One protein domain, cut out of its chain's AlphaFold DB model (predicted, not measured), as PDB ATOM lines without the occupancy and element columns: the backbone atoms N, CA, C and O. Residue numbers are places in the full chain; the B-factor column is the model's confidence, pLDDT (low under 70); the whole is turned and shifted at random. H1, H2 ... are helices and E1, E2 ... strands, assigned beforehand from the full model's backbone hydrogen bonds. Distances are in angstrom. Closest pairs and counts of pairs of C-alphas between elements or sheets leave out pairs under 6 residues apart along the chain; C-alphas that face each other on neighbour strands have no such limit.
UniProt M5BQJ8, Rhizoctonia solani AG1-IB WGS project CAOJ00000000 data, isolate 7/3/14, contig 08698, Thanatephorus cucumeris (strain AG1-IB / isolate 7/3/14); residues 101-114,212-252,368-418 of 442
ATOM      1  N   TYR A 101     -22.709 -58.997 -84.789       95.25
ATOM      2  CA  TYR A 101     -22.457 -58.002 -83.745       95.25
ATOM      3  C   TYR A 101     -21.135 -57.278 -83.980       95.25
ATOM      4  O   TYR A 101     -20.104 -57.906 -84.210       95.25
ATOM      5  N   VAL A 102     -21.158 -55.951 -83.858       94.50
ATOM      6  CA  VAL A 102     -19.964 -55.101 -83.925       94.50
ATOM      7  C   VAL A 102     -19.925 -54.235 -82.669       94.50
ATOM      8  O   VAL A 102     -20.758 -53.352 -82.491       94.50
ATOM      9  N   LEU A 103     -18.964 -54.505 -81.783       94.75
ATOM     10  CA  LEU A 103     -18.743 -53.751 -80.544       94.75
ATOM     11  C   LEU A 103     -17.505 -52.855 -80.663       94.75
ATOM     12  O   LEU A 103     -16.625 -53.093 -81.488       94.75
ATOM     13  N   GLY A 104     -17.430 -51.821 -79.820       93.81
ATOM     14  CA  GLY A 104     -16.269 -50.925 -79.753       93.81
ATOM     15  C   GLY A 104     -16.086 -50.023 -80.977       93.81
ATOM     16  O   GLY A 104     -15.007 -49.466 -81.161       93.81
ATOM     17  N   ARG A 105     -17.118 -49.883 -81.820       94.75
ATOM     18  CA  ARG A 105     -17.118 -49.041 -83.022       94.75
ATOM     19  C   ARG A 105     -18.296 -48.089 -82.975       94.75
ATOM     20  O   ARG A 105     -19.423 -48.514 -82.733       94.75
ATOM     21  N   LYS A 106     -18.040 -46.803 -83.203       93.62
ATOM     22  CA  LYS A 106     -19.105 -45.802 -83.262       93.62
ATOM     23  C   LYS A 106     -19.770 -45.805 -84.634       93.62
ATOM     24  O   LYS A 106     -19.116 -46.023 -85.653       93.62
ATOM     25  N   VAL A 107     -21.065 -45.509 -84.652       93.44
ATOM     26  CA  VAL A 107     -21.760 -45.110 -85.879       93.44
ATOM     27  C   VAL A 107     -21.381 -43.660 -86.164       93.44
ATOM     28  O   VAL A 107     -21.568 -42.795 -85.311       93.44
ATOM     29  N   VAL A 108     -20.805 -43.416 -87.335       92.38
ATOM     30  CA  VAL A 108     -20.332 -42.094 -87.767       92.38
ATOM     31  C   VAL A 108     -21.460 -41.316 -88.430       92.38
ATOM     32  O   VAL A 108     -21.638 -40.134 -88.157       92.38
ATOM     33  N   GLU A 109     -22.228 -41.985 -89.287       91.25
ATOM     34  CA  GLU A 109     -23.269 -41.356 -90.091       91.25
ATOM     35  C   GLU A 109     -24.358 -42.375 -90.433       91.25
ATOM     36  O   GLU A 109     -24.058 -43.537 -90.729       91.25
ATOM     37  N   VAL A 110     -25.618 -41.934 -90.414       93.00
ATOM     38  CA  VAL A 110     -26.749 -42.680 -90.973       93.00
ATOM     39  C   VAL A 110     -27.504 -41.757 -91.912       93.00
ATOM     40  O   VAL A 110     -28.014 -40.723 -91.491       93.00
ATOM     41  N   THR A 111     -27.601 -42.136 -93.180       91.50
ATOM     42  CA  THR A 111     -28.328 -41.371 -94.196       91.50
ATOM     43  C   THR A 111     -29.392 -42.221 -94.852       91.50
ATOM     44  O   THR A 111     -29.212 -43.416 -95.091       91.50
ATOM     45  N   ARG A 112     -30.530 -41.601 -95.150       90.81
ATOM     46  CA  ARG A 112     -31.591 -42.230 -95.927       90.81
ATOM     47  C   ARG A 112     -31.402 -41.899 -97.403       90.81
ATOM     48  O   ARG A 112     -31.292 -40.733 -97.770       90.81
ATOM     49  N   HIS A 113     -31.412 -42.928 -98.238       88.56
ATOM     50  CA  HIS A 113     -31.375 -42.811 -99.686       88.56
ATOM     51  C   HIS A 113     -32.698 -43.290-100.271       88.56
ATOM     52  O   HIS A 113     -33.074 -44.455-100.124       88.56
ATOM     53  N   ASP A 114     -33.381 -42.400-100.982       84.06
ATOM     54  CA  ASP A 114     -34.487 -42.781-101.846       84.06
ATOM     55  C   ASP A 114     -33.899 -43.196-103.207       84.06
ATOM     56  O   ASP A 114     -33.104 -42.468-103.807       84.06
ATOM     57  N   GLY A 212     -34.577 -50.252-104.003       82.62
ATOM     58  CA  GLY A 212     -35.597 -49.452-103.310       82.62
ATOM     59  C   GLY A 212     -34.983 -48.528-102.253       82.62
ATOM     60  O   GLY A 212     -33.758 -48.461-102.178       82.62
ATOM     61  N   PRO A 213     -35.790 -47.801-101.456       90.06
ATOM     62  CA  PRO A 213     -35.281 -46.948-100.384       90.06
ATOM     63  C   PRO A 213     -34.461 -47.747 -99.366       90.06
ATOM     64  O   PRO A 213     -34.867 -48.838 -98.960       90.06
ATOM     65  N   TYR A 214     -33.326 -47.201 -98.932       93.06
ATOM     66  CA  TYR A 214     -32.457 -47.829 -97.935       93.06
ATOM     67  C   TYR A 214     -31.759 -46.787 -97.056       93.06
ATOM     68  O   TYR A 214     -31.605 -45.624 -97.424       93.06
ATOM     69  N   PHE A 215     -31.310 -47.220 -95.885       93.56
ATOM     70  CA  PHE A 215     -30.364 -46.496 -95.049       93.56
ATOM     71  C   PHE A 215     -28.942 -46.910 -95.391       93.56
ATOM     72  O   PHE A 215     -28.661 -48.098 -95.553       93.56
ATOM     73  N   ARG A 216     -28.041 -45.934 -95.440       94.12
ATOM     74  CA  ARG A 216     -26.596 -46.120 -95.481       94.12
ATOM     75  C   ARG A 216     -26.039 -45.808 -94.094       94.12
ATOM     76  O   ARG A 216     -26.252 -44.716 -93.581       94.12
ATOM     77  N   VAL A 217     -25.343 -46.768 -93.494       94.75
ATOM     78  CA  VAL A 217     -24.791 -46.685 -92.135       94.75
ATOM     79  C   VAL A 217     -23.271 -46.773 -92.211       94.75
ATOM     80  O   VAL A 217     -22.720 -47.815 -92.567       94.75
ATOM     81  N   GLN A 218     -22.579 -45.690 -91.872       94.88
ATOM     82  CA  GLN A 218     -21.121 -45.653 -91.823       94.88
ATOM     83  C   GLN A 218     -20.635 -45.947 -90.403       94.88
ATOM     84  O   GLN A 218     -20.985 -45.237 -89.460       94.88
ATOM     85  N   LEU A 219     -19.791 -46.969 -90.254       94.88
ATOM     86  CA  LEU A 219     -19.143 -47.300 -88.985       94.88
ATOM     87  C   LEU A 219     -17.689 -46.828 -88.967       94.88
ATOM     88  O   LEU A 219     -16.998 -46.812 -89.989       94.88
ATOM     89  N   GLU A 220     -17.214 -46.465 -87.783       94.81
ATOM     90  CA  GLU A 220     -15.823 -46.107 -87.541       94.81
ATOM     91  C   GLU A 220     -14.887 -47.278 -87.878       94.81
ATOM     92  O   GLU A 220     -15.069 -48.396 -87.395       94.81
ATOM     93  N   GLY A 221     -13.855 -47.017 -88.685       92.31
ATOM     94  CA  GLY A 221     -12.854 -48.020 -89.064       92.31
ATOM     95  C   GLY A 221     -13.286 -48.994 -90.165       92.31
ATOM     96  O   GLY A 221     -12.515 -49.892 -90.492       92.31
ATOM     97  N   PHE A 222     -14.473 -48.819 -90.754       92.94
ATOM     98  CA  PHE A 222     -14.926 -49.591 -91.914       92.94
ATOM     99  C   PHE A 222     -14.804 -48.759 -93.191       92.94
ATOM    100  O   PHE A 222     -15.305 -47.640 -93.256       92.94
ATOM    101  N   ALA A 223     -14.151 -49.310 -94.217       89.75
ATOM    102  CA  ALA A 223     -13.971 -48.619 -95.497       89.75
ATOM    103  C   ALA A 223     -15.285 -48.492 -96.285       89.75
ATOM    104  O   ALA A 223     -15.517 -47.482 -96.946       89.75
ATOM    105  N   ALA A 224     -16.146 -49.507 -96.195       91.75
ATOM    106  CA  ALA A 224     -17.441 -49.532 -96.857       91.75
ATOM    107  C   ALA A 224     -18.582 -49.332 -95.843       91.75
ATOM    108  O   ALA A 224     -18.512 -49.864 -94.730       91.75
ATOM    109  N   PRO A 225     -19.638 -48.592 -96.219       92.94
ATOM    110  CA  PRO A 225     -20.843 -48.459 -95.413       92.94
ATOM    111  C   PRO A 225     -21.687 -49.740 -95.462       92.94
ATOM    112  O   PRO A 225     -21.642 -50.502 -96.428       92.94
ATOM    113  N   PHE A 226     -22.541 -49.920 -94.460       93.44
ATOM    114  CA  PHE A 226     -23.593 -50.932 -94.466       93.44
ATOM    115  C   PHE A 226     -24.878 -50.361 -95.062       93.44
ATOM    116  O   PHE A 226     -25.143 -49.161 -94.950       93.44
ATOM    117  N   THR A 227     -25.698 -51.218 -95.667       94.00
ATOM    118  CA  THR A 227     -27.039 -50.859 -96.135       94.00
ATOM    119  C   THR A 227     -28.103 -51.624 -95.356       94.00
ATOM    120  O   THR A 227     -27.909 -52.784 -94.996       94.00
ATOM    121  N   ALA A 228     -29.225 -50.968 -95.060       93.31
ATOM    122  CA  ALA A 228     -30.341 -51.582 -94.347       93.31
ATOM    123  C   ALA A 228     -31.682 -50.993 -94.790       93.31
ATOM    124  O   ALA A 228     -31.792 -49.798 -95.046       93.31
ATOM    125  N   ASN A 229     -32.735 -51.806 -94.819       92.75
ATOM    126  CA  ASN A 229     -34.086 -51.325 -95.145       92.75
ATOM    127  C   ASN A 229     -34.774 -50.672 -93.934       92.75
ATOM    128  O   ASN A 229     -35.796 -50.004 -94.079       92.75
ATOM    129  N   MET A 230     -34.229 -50.896 -92.739       93.56
ATOM    130  CA  MET A 230     -34.794 -50.481 -91.464       93.56
ATOM    131  C   MET A 230     -33.670 -50.262 -90.452       93.56
ATOM    132  O   MET A 230     -32.673 -50.984 -90.469       93.56
ATOM    133  N   VAL A 231     -33.859 -49.300 -89.552       94.25
ATOM    134  CA  VAL A 231     -33.006 -49.093 -88.377       94.25
ATOM    135  C   VAL A 231     -33.857 -49.082 -87.107       94.25
ATOM    136  O   VAL A 231     -34.992 -48.601 -87.108       94.25
ATOM    137  N   ILE A 232     -33.307 -49.643 -86.030       94.19
ATOM    138  CA  ILE A 232     -33.930 -49.724 -84.706       94.19
ATOM    139  C   ILE A 232     -32.947 -49.113 -83.711       94.19
ATOM    140  O   ILE A 232     -31.764 -49.452 -83.725       94.19
ATOM    141  N   GLY A 233     -33.418 -48.211 -82.860       91.31
ATOM    142  CA  GLY A 233     -32.578 -47.534 -81.879       91.31
ATOM    143  C   GLY A 233     -33.398 -46.636 -80.968       91.31
ATOM    144  O   GLY A 233     -34.620 -46.566 -81.097       91.31
ATOM    145  N   SER A 234     -32.728 -45.956 -80.043       88.81
ATOM    146  CA  SER A 234     -33.398 -44.970 -79.196       88.81
ATOM    147  C   SER A 234     -33.857 -43.773 -80.040       88.81
ATOM    148  O   SER A 234     -33.194 -43.398 -81.012       88.81
ATOM    149  N   GLU A 235     -35.007 -43.198 -79.708       86.62
ATOM    150  CA  GLU A 235     -35.638 -42.123 -80.470       86.62
ATOM    151  C   GLU A 235     -34.756 -40.882 -80.578       86.62
ATOM    152  O   GLU A 235     -34.512 -40.395 -81.682       86.62
ATOM    153  N   GLY A 236     -34.220 -40.401 -79.464       85.06
ATOM    154  CA  GLY A 236     -33.278 -39.295 -79.410       85.06
ATOM    155  C   GLY A 236     -31.993 -39.577 -80.183       85.06
ATOM    156  O   GLY A 236     -31.511 -38.695 -80.897       85.06
ATOM    157  N   TRP A 237     -31.443 -40.792 -80.106       88.00
ATOM    158  CA  TRP A 237     -30.251 -41.148 -80.881       88.00
ATOM    159  C   TRP A 237     -30.547 -41.139 -82.384       88.00
ATOM    160  O   TRP A 237     -29.881 -40.419 -83.125       88.00
ATOM    161  N   LEU A 238     -31.598 -41.838 -82.828       89.50
ATOM    162  CA  LEU A 238     -31.981 -41.896 -84.242       89.50
ATOM    163  C   LEU A 238     -32.358 -40.522 -84.805       89.50
ATOM    164  O   LEU A 238     -31.907 -40.182 -85.894       89.50
ATOM    165  N   THR A 239     -33.118 -39.715 -84.061       88.00
ATOM    166  CA  THR A 239     -33.501 -38.351 -84.469       88.00
ATOM    167  C   THR A 239     -32.262 -37.493 -84.719       88.00
ATOM    168  O   THR A 239     -32.167 -36.808 -85.738       88.00
ATOM    169  N   ASN A 240     -31.277 -37.562 -83.815       86.75
ATOM    170  CA  ASN A 240     -30.024 -36.822 -83.952       86.75
ATOM    171  C   ASN A 240     -29.177 -37.333 -85.125       86.75
ATOM    172  O   ASN A 240     -28.623 -36.522 -85.863       86.75
ATOM    173  N   THR A 241     -29.064 -38.651 -85.305       87.38
ATOM    174  CA  THR A 241     -28.212 -39.236 -86.350       87.38
ATOM    175  C   THR A 241     -28.808 -39.087 -87.752       87.38
ATOM    176  O   THR A 241     -28.055 -38.884 -88.697       87.38
ATOM    177  N   LEU A 242     -30.138 -39.131 -87.894       88.00
ATOM    178  CA  LEU A 242     -30.841 -38.952 -89.173       88.00
ATOM    179  C   LEU A 242     -31.091 -37.477 -89.536       88.00
ATOM    180  O   LEU A 242     -31.541 -37.192 -90.645       88.00
ATOM    181  N   GLY A 243     -30.826 -36.540 -88.620       80.75
ATOM    182  CA  GLY A 243     -31.108 -35.117 -88.830       80.75
ATOM    183  C   GLY A 243     -32.605 -34.793 -88.911       80.75
ATOM    184  O   GLY A 243     -32.989 -33.826 -89.570       80.75
ATOM    185  N   GLU A 244     -33.454 -35.600 -88.269       80.69
ATOM    186  CA  GLU A 244     -34.903 -35.379 -88.214       80.69
ATOM    187  C   GLU A 244     -35.228 -34.127 -87.369       80.69
ATOM    188  O   GLU A 244     -34.488 -33.788 -86.435       80.69
ATOM    189  N   PRO A 245     -36.325 -33.402 -87.671       71.69
ATOM    190  CA  PRO A 245     -36.751 -32.274 -86.852       71.69
ATOM    191  C   PRO A 245     -37.010 -32.752 -85.422       71.69
ATOM    192  O   PRO A 245     -37.821 -33.648 -85.186       71.69
ATOM    193  N   LYS A 246     -36.300 -32.147 -84.466       63.22
ATOM    194  CA  LYS A 246     -36.418 -32.512 -83.056       63.22
ATOM    195  C   LYS A 246     -37.843 -32.243 -82.573       63.22
ATOM    196  O   LYS A 246     -38.340 -31.137 -82.806       63.22
ATOM    197  N   PRO A 247     -38.491 -33.187 -81.872       60.00
ATOM    198  CA  PRO A 247     -39.705 -32.865 -81.138       60.00
ATOM    199  C   PRO A 247     -39.402 -31.725 -80.151       60.00
ATOM    200  O   PRO A 247     -38.305 -31.651 -79.600       60.00
ATOM    201  N   GLU A 248     -40.358 -30.818 -79.928       51.53
ATOM    202  CA  GLU A 248     -40.185 -29.554 -79.177       51.53
ATOM    203  C   GLU A 248     -39.765 -29.723 -77.693       51.53
ATOM    204  O   GLU A 248     -39.605 -28.745 -76.963       51.53
ATOM    205  N   THR A 249     -39.533 -30.952 -77.226       53.44
ATOM    206  CA  THR A 249     -39.157 -31.282 -75.847       53.44
ATOM    207  C   THR A 249     -37.663 -31.631 -75.724       53.44
ATOM    208  O   THR A 249     -37.262 -32.779 -75.821       53.44
ATOM    209  N   SER A 250     -36.862 -30.585 -75.478       50.59
ATOM    210  CA  SER A 250     -35.548 -30.520 -74.789       50.59
ATOM    211  C   SER A 250     -34.423 -31.527 -75.121       50.59
ATOM    212  O   SER A 250     -34.521 -32.719 -74.867       50.59
ATOM    213  N   ASN A 251     -33.263 -30.978 -75.504       51.22
ATOM    214  CA  ASN A 251     -31.978 -31.645 -75.787       51.22
ATOM    215  C   ASN A 251     -31.213 -32.224 -74.571       51.22
ATOM    216  O   ASN A 251     -30.046 -32.581 -74.727       51.22
ATOM    217  N   GLU A 252     -31.806 -32.294 -73.379       58.25
ATOM    218  CA  GLU A 252     -31.112 -32.788 -72.181       58.25
ATOM    219  C   GLU A 252     -31.686 -34.134 -71.725       58.25
ATOM    220  O   GLU A 252     -32.910 -34.295 -71.723       58.25
ATOM    221  N   VAL A 368     -37.589 -46.841 -77.650       87.81
ATOM    222  CA  VAL A 368     -37.023 -47.565 -78.796       87.81
ATOM    223  C   VAL A 368     -37.958 -47.407 -79.987       87.81
ATOM    224  O   VAL A 368     -39.146 -47.734 -79.929       87.81
ATOM    225  N   VAL A 369     -37.437 -46.909 -81.100       89.44
ATOM    226  CA  VAL A 369     -38.224 -46.663 -82.306       89.44
ATOM    227  C   VAL A 369     -37.666 -47.419 -83.497       89.44
ATOM    228  O   VAL A 369     -36.468 -47.674 -83.615       89.44
ATOM    229  N   VAL A 370     -38.582 -47.767 -84.394       91.44
ATOM    230  CA  VAL A 370     -38.290 -48.409 -85.670       91.44
ATOM    231  C   VAL A 370     -38.491 -47.379 -86.773       91.44
ATOM    232  O   VAL A 370     -39.539 -46.727 -86.834       91.44
ATOM    233  N   ARG A 371     -37.497 -47.229 -87.650       91.06
ATOM    234  CA  ARG A 371     -37.583 -46.398 -88.854       91.06
ATOM    235  C   ARG A 371     -37.425 -47.287 -90.075       91.06
ATOM    236  O   ARG A 371     -36.386 -47.923 -90.242       91.06
ATOM    237  N   HIS A 372     -38.442 -47.313 -90.930       91.88
ATOM    238  CA  HIS A 372     -38.361 -47.942 -92.247       91.88
ATOM    239  C   HIS A 372     -37.843 -46.940 -93.279       91.88
ATOM    240  O   HIS A 372     -38.227 -45.769 -93.270       91.88
ATOM    241  N   ALA A 373     -36.979 -47.395 -94.188       90.12
ATOM    242  CA  ALA A 373     -36.511 -46.563 -95.292       90.12
ATOM    243  C   ALA A 373     -37.653 -46.271 -96.276       90.12
ATOM    244  O   ALA A 373     -37.723 -45.183 -96.837       90.12
ATOM    245  N   ASP A 374     -38.576 -47.220 -96.449       87.62
ATOM    246  CA  ASP A 374     -39.834 -47.027 -97.169       87.62
ATOM    247  C   ASP A 374     -40.933 -46.543 -96.198       87.62
ATOM    248  O   ASP A 374     -41.369 -47.320 -95.342       87.62
ATOM    249  N   PRO A 375     -41.430 -45.295 -96.321       80.12
ATOM    250  CA  PRO A 375     -42.450 -44.749 -95.426       80.12
ATOM    251  C   PRO A 375     -43.767 -45.519 -95.456       80.12
ATOM    252  O   PRO A 375     -44.501 -45.497 -94.473       80.12
ATOM    253  N   SER A 376     -44.085 -46.194 -96.566       80.62
ATOM    254  CA  SER A 376     -45.339 -46.946 -96.699       80.62
ATOM    255  C   SER A 376     -45.402 -48.163 -95.770       80.62
ATOM    256  O   SER A 376     -46.490 -48.651 -95.470       80.62
ATOM    257  N   ARG A 377     -44.243 -48.629 -95.283       76.50
ATOM    258  CA  ARG A 377     -44.115 -49.738 -94.327       76.50
ATOM    259  C   ARG A 377     -44.177 -49.298 -92.870       76.50
ATOM    260  O   ARG A 377     -44.221 -50.147 -91.981       76.50
ATOM    261  N   GLN A 378     -44.179 -47.991 -92.607       78.19
ATOM    262  CA  GLN A 378     -44.275 -47.482 -91.249       78.19
ATOM    263  C   GLN A 378     -45.667 -47.802 -90.688       78.19
ATOM    264  O   GLN A 378     -46.688 -47.371 -91.225       78.19
ATOM    265  N   SER A 379     -45.718 -48.575 -89.605       66.19
ATOM    266  CA  SER A 379     -46.978 -48.898 -88.932       66.19
ATOM    267  C   SER A 379     -47.599 -47.633 -88.323       66.19
ATOM    268  O   SER A 379     -46.855 -46.778 -87.831       66.19
ATOM    269  N   PRO A 380     -48.940 -47.502 -88.291       63.41
ATOM    270  CA  PRO A 380     -49.571 -46.428 -87.537       63.41
ATOM    271  C   PRO A 380     -49.220 -46.553 -86.042       63.41
ATOM    272  O   PRO A 380     -49.116 -47.677 -85.535       63.41
ATOM    273  N   PRO A 381     -49.042 -45.428 -85.325       60.44
ATOM    274  CA  PRO A 381     -48.784 -45.448 -83.887       60.44
ATOM    275  C   PRO A 381     -49.935 -46.151 -83.149       60.44
ATOM    276  O   PRO A 381     -51.110 -45.917 -83.451       60.44
ATOM    277  N   ARG A 382     -49.613 -47.044 -82.204       61.97
ATOM    278  CA  ARG A 382     -50.623 -47.735 -81.379       61.97
ATOM    279  C   ARG A 382     -51.181 -46.758 -80.334       61.97
ATOM    280  O   ARG A 382     -50.449 -45.930 -79.813       61.97
ATOM    281  N   GLN A 383     -52.469 -46.869 -79.995       52.25
ATOM    282  CA  GLN A 383     -53.071 -46.084 -78.902       52.25
ATOM    283  C   GLN A 383     -52.586 -46.524 -77.508       52.25
ATOM    284  O   GLN A 383     -52.605 -45.721 -76.582       52.25
ATOM    285  N   GLU A 384     -52.089 -47.756 -77.359       51.16
ATOM    286  CA  GLU A 384     -51.559 -48.306 -76.096       51.16
ATOM    287  C   GLU A 384     -50.111 -47.868 -75.795       51.16
ATOM    288  O   GLU A 384     -49.324 -48.593 -75.189       51.16
ATOM    289  N   GLU A 385     -49.746 -46.648 -76.189       51.75
ATOM    290  CA  GLU A 385     -48.469 -46.007 -75.843       51.75
ATOM    291  C   GLU A 385     -48.453 -45.412 -74.424       51.75
ATOM    292  O   GLU A 385     -47.676 -44.512 -74.118       51.75
ATOM    293  N   GLN A 386     -49.330 -45.902 -73.545       41.84
ATOM    294  CA  GLN A 386     -49.541 -45.350 -72.206       41.84
ATOM    295  C   GLN A 386     -48.769 -46.090 -71.104       41.84
ATOM    296  O   GLN A 386     -48.750 -45.640 -69.959       41.84
ATOM    297  N   PHE A 387     -48.117 -47.210 -71.426       42.75
ATOM    298  CA  PHE A 387     -47.291 -47.937 -70.468       42.75
ATOM    299  C   PHE A 387     -45.841 -47.476 -70.559       42.75
ATOM    300  O   PHE A 387     -45.250 -47.476 -71.635       42.75
ATOM    301  N   SER A 388     -45.256 -47.130 -69.412       51.19
ATOM    302  CA  SER A 388     -43.813 -46.945 -69.303       51.19
ATOM    303  C   SER A 388     -43.125 -48.261 -69.677       51.19
ATOM    304  O   SER A 388     -43.213 -49.249 -68.948       51.19
ATOM    305  N   TYR A 389     -42.482 -48.288 -70.844       55.47
ATOM    306  CA  TYR A 389     -41.754 -49.447 -71.385       55.47
ATOM    307  C   TYR A 389     -40.501 -49.801 -70.583       55.47
ATOM    308  O   TYR A 389     -39.915 -50.867 -70.744       55.47
ATOM    309  N   SER A 390     -40.110 -48.897 -69.695       58.03
ATOM    310  CA  SER A 390     -39.140 -49.125 -68.649       58.03
ATOM    311  C   SER A 390     -39.836 -48.950 -67.311       58.03
ATOM    312  O   SER A 390     -40.464 -47.923 -67.050       58.03
ATOM    313  N   THR A 391     -39.699 -49.940 -66.445       70.00
ATOM    314  CA  THR A 391     -39.980 -49.768 -65.027       70.00
ATOM    315  C   THR A 391     -38.732 -50.130 -64.252       70.00
ATOM    316  O   THR A 391     -38.049 -51.113 -64.543       70.00
ATOM    317  N   THR A 392     -38.427 -49.313 -63.255       65.25
ATOM    318  CA  THR A 392     -37.347 -49.579 -62.305       65.25
ATOM    319  C   THR A 392     -37.818 -50.461 -61.151       65.25
ATOM    320  O   THR A 392     -37.027 -50.806 -60.271       65.25
ATOM    321  N   HIS A 393     -39.094 -50.860 -61.188       81.12
ATOM    322  CA  HIS A 393     -39.701 -51.805 -60.274       81.12
ATOM    323  C   HIS A 393     -39.028 -53.174 -60.403       81.12
ATOM    324  O   HIS A 393     -39.045 -53.805 -61.465       81.12
ATOM    325  N   LEU A 394     -38.464 -53.648 -59.292       81.44
ATOM    326  CA  LEU A 394     -37.606 -54.833 -59.235       81.44
ATOM    327  C   LEU A 394     -38.251 -56.080 -59.861       81.44
ATOM    328  O   LEU A 394     -37.581 -56.841 -60.551       81.44
ATOM    329  N   THR A 395     -39.554 -56.275 -59.645       84.94
ATOM    330  CA  THR A 395     -40.276 -57.469 -60.112       84.94
ATOM    331  C   THR A 395     -40.905 -57.334 -61.499       84.94
ATOM    332  O   THR A 395     -41.361 -58.333 -62.035       84.94
ATOM    333  N   GLU A 396     -40.975 -56.131 -62.074       85.88
ATOM    334  CA  GLU A 396     -41.697 -55.880 -63.335       85.88
ATOM    335  C   GLU A 396     -40.755 -55.475 -64.482       85.88
ATOM    336  O   GLU A 396     -41.170 -55.447 -65.639       85.88
ATOM    337  N   GLY A 397     -39.483 -55.167 -64.189       84.44
ATOM    338  CA  GLY A 397     -38.523 -54.675 -65.182       84.44
ATOM    339  C   GLY A 397     -38.340 -55.613 -66.380       84.44
ATOM    340  O   GLY A 397     -38.350 -55.161 -67.524       84.44
ATOM    341  N   SER A 398     -38.246 -56.923 -66.134       85.75
ATOM    342  CA  SER A 398     -38.108 -57.919 -67.210       85.75
ATOM    343  C   SER A 398     -39.382 -58.047 -68.050       85.75
ATOM    344  O   SER A 398     -39.298 -58.149 -69.273       85.75
ATOM    345  N   ASP A 399     -40.559 -57.965 -67.424       87.81
ATOM    346  CA  ASP A 399     -41.849 -58.005 -68.124       87.81
ATOM    347  C   ASP A 399     -42.056 -56.755 -68.987       87.81
ATOM    348  O   ASP A 399     -42.614 -56.828 -70.083       87.81
ATOM    349  N   ALA A 400     -41.614 -55.587 -68.512       85.75
ATOM    350  CA  ALA A 400     -41.621 -54.356 -69.298       85.75
ATOM    351  C   ALA A 400     -40.682 -54.460 -70.510       85.75
ATOM    352  O   ALA A 400     -41.105 -54.167 -71.629       85.75
ATOM    353  N   ALA A 401     -39.460 -54.969 -70.317       86.38
ATOM    354  CA  ALA A 401     -38.502 -55.182 -71.400       86.38
ATOM    355  C   ALA A 401     -39.011 -56.189 -72.450       86.38
ATOM    356  O   ALA A 401     -38.861 -55.952 -73.647       86.38
ATOM    357  N   ALA A 402     -39.651 -57.282 -72.021       88.81
ATOM    358  CA  ALA A 402     -40.229 -58.277 -72.924       88.81
ATOM    359  C   ALA A 402     -41.390 -57.701 -73.750       88.81
ATOM    360  O   ALA A 402     -41.408 -57.856 -74.971       88.81
ATOM    361  N   ARG A 403     -42.317 -56.973 -73.109       87.56
ATOM    362  CA  ARG A 403     -43.421 -56.286 -73.803       87.56
ATOM    363  C   ARG A 403     -42.915 -55.250 -74.803       87.56
ATOM    364  O   ARG A 403     -43.465 -55.127 -75.896       87.56
ATOM    365  N   GLU A 404     -41.866 -54.513 -74.447       87.06
ATOM    366  CA  GLU A 404     -41.256 -53.536 -75.349       87.06
ATOM    367  C   GLU A 404     -40.572 -54.210 -76.542       87.06
ATOM    368  O   GLU A 404     -40.768 -53.795 -77.685       87.06
ATOM    369  N   ALA A 405     -39.828 -55.293 -76.306       90.19
ATOM    370  CA  ALA A 405     -39.222 -56.082 -77.373       90.19
ATOM    371  C   ALA A 405     -40.280 -56.646 -78.338       90.19
ATOM    372  O   ALA A 405     -40.094 -56.579 -79.553       90.19
ATOM    373  N   GLU A 406     -41.411 -57.129 -77.818       90.00
ATOM    374  CA  GLU A 406     -42.534 -57.595 -78.633       90.00
ATOM    375  C   GLU A 406     -43.152 -56.455 -79.455       90.00
ATOM    376  O   GLU A 406     -43.376 -56.587 -80.661       90.00
ATOM    377  N   ARG A 407     -43.390 -55.289 -78.841       89.50
ATOM    378  CA  ARG A 407     -43.901 -54.112 -79.557       89.50
ATOM    379  C   ARG A 407     -42.969 -53.710 -80.703       89.50
ATOM    380  O   ARG A 407     -43.446 -53.449 -81.811       89.50
ATOM    381  N   VAL A 408     -41.661 -53.656 -80.446       90.19
ATOM    382  CA  VAL A 408     -40.633 -53.328 -81.447       90.19
ATOM    383  C   VAL A 408     -40.592 -54.380 -82.554       90.19
ATOM    384  O   VAL A 408     -40.514 -54.012 -83.723       90.19
ATOM    385  N   PHE A 409     -40.712 -55.665 -82.218       91.81
ATOM    386  CA  PHE A 409     -40.783 -56.757 -83.190       91.81
ATOM    387  C   PHE A 409     -41.951 -56.583 -84.167       91.81
ATOM    388  O   PHE A 409     -41.756 -56.610 -85.382       91.81
ATOM    389  N   TRP A 410     -43.154 -56.311 -83.661       89.44
ATOM    390  CA  TRP A 410     -44.323 -56.097 -84.517       89.44
ATOM    391  C   TRP A 410     -44.209 -54.828 -85.372       89.44
ATOM    392  O   TRP A 410     -44.557 -54.843 -86.554       89.44
ATOM    393  N   ALA A 411     -43.652 -53.746 -84.816       88.69
ATOM    394  CA  ALA A 411     -43.363 -52.525 -85.572       88.69
ATOM    395  C   ALA A 411     -42.309 -52.751 -86.676       88.69
ATOM    396  O   ALA A 411     -42.406 -52.182 -87.766       88.69
ATOM    397  N   ALA A 412     -41.319 -53.609 -86.421       90.56
ATOM    398  CA  ALA A 412     -40.314 -54.009 -87.400       90.56
ATOM    399  C   ALA A 412     -40.905 -54.839 -88.545       90.56
ATOM    400  O   ALA A 412     -40.535 -54.636 -89.700       90.56
ATOM    401  N   LEU A 413     -41.860 -55.721 -88.252       88.62
ATOM    402  CA  LEU A 413     -42.568 -56.490 -89.277       88.62
ATOM    403  C   LEU A 413     -43.615 -55.670 -90.044       88.62
ATOM    404  O   LEU A 413     -44.051 -56.090 -91.113       88.62
ATOM    405  N   GLY A 414     -44.014 -54.505 -89.526       85.69
ATOM    406  CA  GLY A 414     -45.131 -53.748 -90.086       85.69
ATOM    407  C   GLY A 414     -46.475 -54.458 -89.884       85.69
ATOM    408  O   GLY A 414     -47.388 -54.285 -90.694       85.69
ATOM    409  N   ASP A 415     -46.592 -55.273 -88.830       84.50
ATOM    410  CA  ASP A 415     -47.742 -56.147 -88.586       84.50
ATOM    411  C   ASP A 415     -48.276 -56.045 -87.146       84.50
ATOM    412  O   ASP A 415     -47.781 -55.268 -86.323       84.50
ATOM    413  N   GLN A 416     -49.341 -56.788 -86.841       82.38
ATOM    414  CA  GLN A 416     -49.923 -56.875 -85.503       82.38
ATOM    415  C   GLN A 416     -50.249 -58.331 -85.148       82.38
ATOM    416  O   GLN A 416     -50.699 -59.067 -86.027       82.38
ATOM    417  N   PRO A 417     -50.063 -58.732 -83.877       84.38
ATOM    418  CA  PRO A 417     -50.461 -60.057 -83.434       84.38
ATOM    419  C   PRO A 417     -51.986 -60.188 -83.492       84.38
ATOM    420  O   PRO A 417     -52.719 -59.291 -83.066       84.38
ATOM    421  N   GLY A 418     -52.464 -61.314 -84.016       83.06
ATOM    422  CA  GLY A 418     -53.842 -61.759 -83.884       83.06
ATOM    423  C   GLY A 418     -54.170 -62.177 -82.448       83.06
ATOM    424  O   GLY A 418     -53.329 -62.139 -81.551       83.06
TER     425      GLY A 418
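This is residues 101 to 114, 212 to 252 and 368 to 418 of the 442 residues of an uncharacterized protein of Thanatephorus cucumeris (strain AG1-IB / isolate 7/3/14) (UniProt M5BQJ8). What is the main picture? A short ribbon of two strands, E4 and E5, makes the middle, with H1 on one side and H2 on the other, and a three-stranded sheet, E1 E2 E3, at one end. What is printed? There are 106 residues, with fewer than half in named elements, in the order E1 E2 E3 E4 H1 E5 H2; both sheets are antiparallel and the class is mixed. How compact is it? It is only just loose, close to compact, with a radius of gyration of the C-alphas of 15.6 A and spans of 45 by 32 by 32 A.

How does the first sheet pair? E1, residues 107 to 113, and E2, 214 to 219, are antiparallel, with N 111 and O 216 2.9 A apart; E2 and E3, 226 to 228, form a hairpin, with N 217 and O 226 at 2.8 A. What follows? E3 runs on into E4, residues 230 to 234, at 97 degrees; E4 is antiparallel to E5, 368 to 372, with N 369 and O 233 at 2.8 A. Where are the helices? H1, residues 235 to 242, stands up from the first sheet over E1, at a height of 10.1 A; the closest C-alphas of H1 and E5, Glu 235 and Val 369, are 5.5 A apart. H2, residues 397 to 413, has Ala 412 6.2 A from Val 370 of E5, their closest C-alphas; H1 and H2 are apart, and in both every O i to N i+4 pair is within hydrogen-bond range.

Where does E1 begin? C-alpha 107 is at (-21.760, -45.110, -85.879), and E1 is 17.0 A long. Where does H2 end? C-alpha 413 is at (-42.568, -56.490, -89.277), after 24.5 A.

Where are the cuts? Residues 115 to 211 and 253 to 367 are not printed, with C-alpha gaps of 6.9 A and 17.2 A. Which link is long, and where is confidence low? E5 to H2 is long, with 24 residues; pLDDT is under 70 at residues 246 to 252, 379 to 390 and 392.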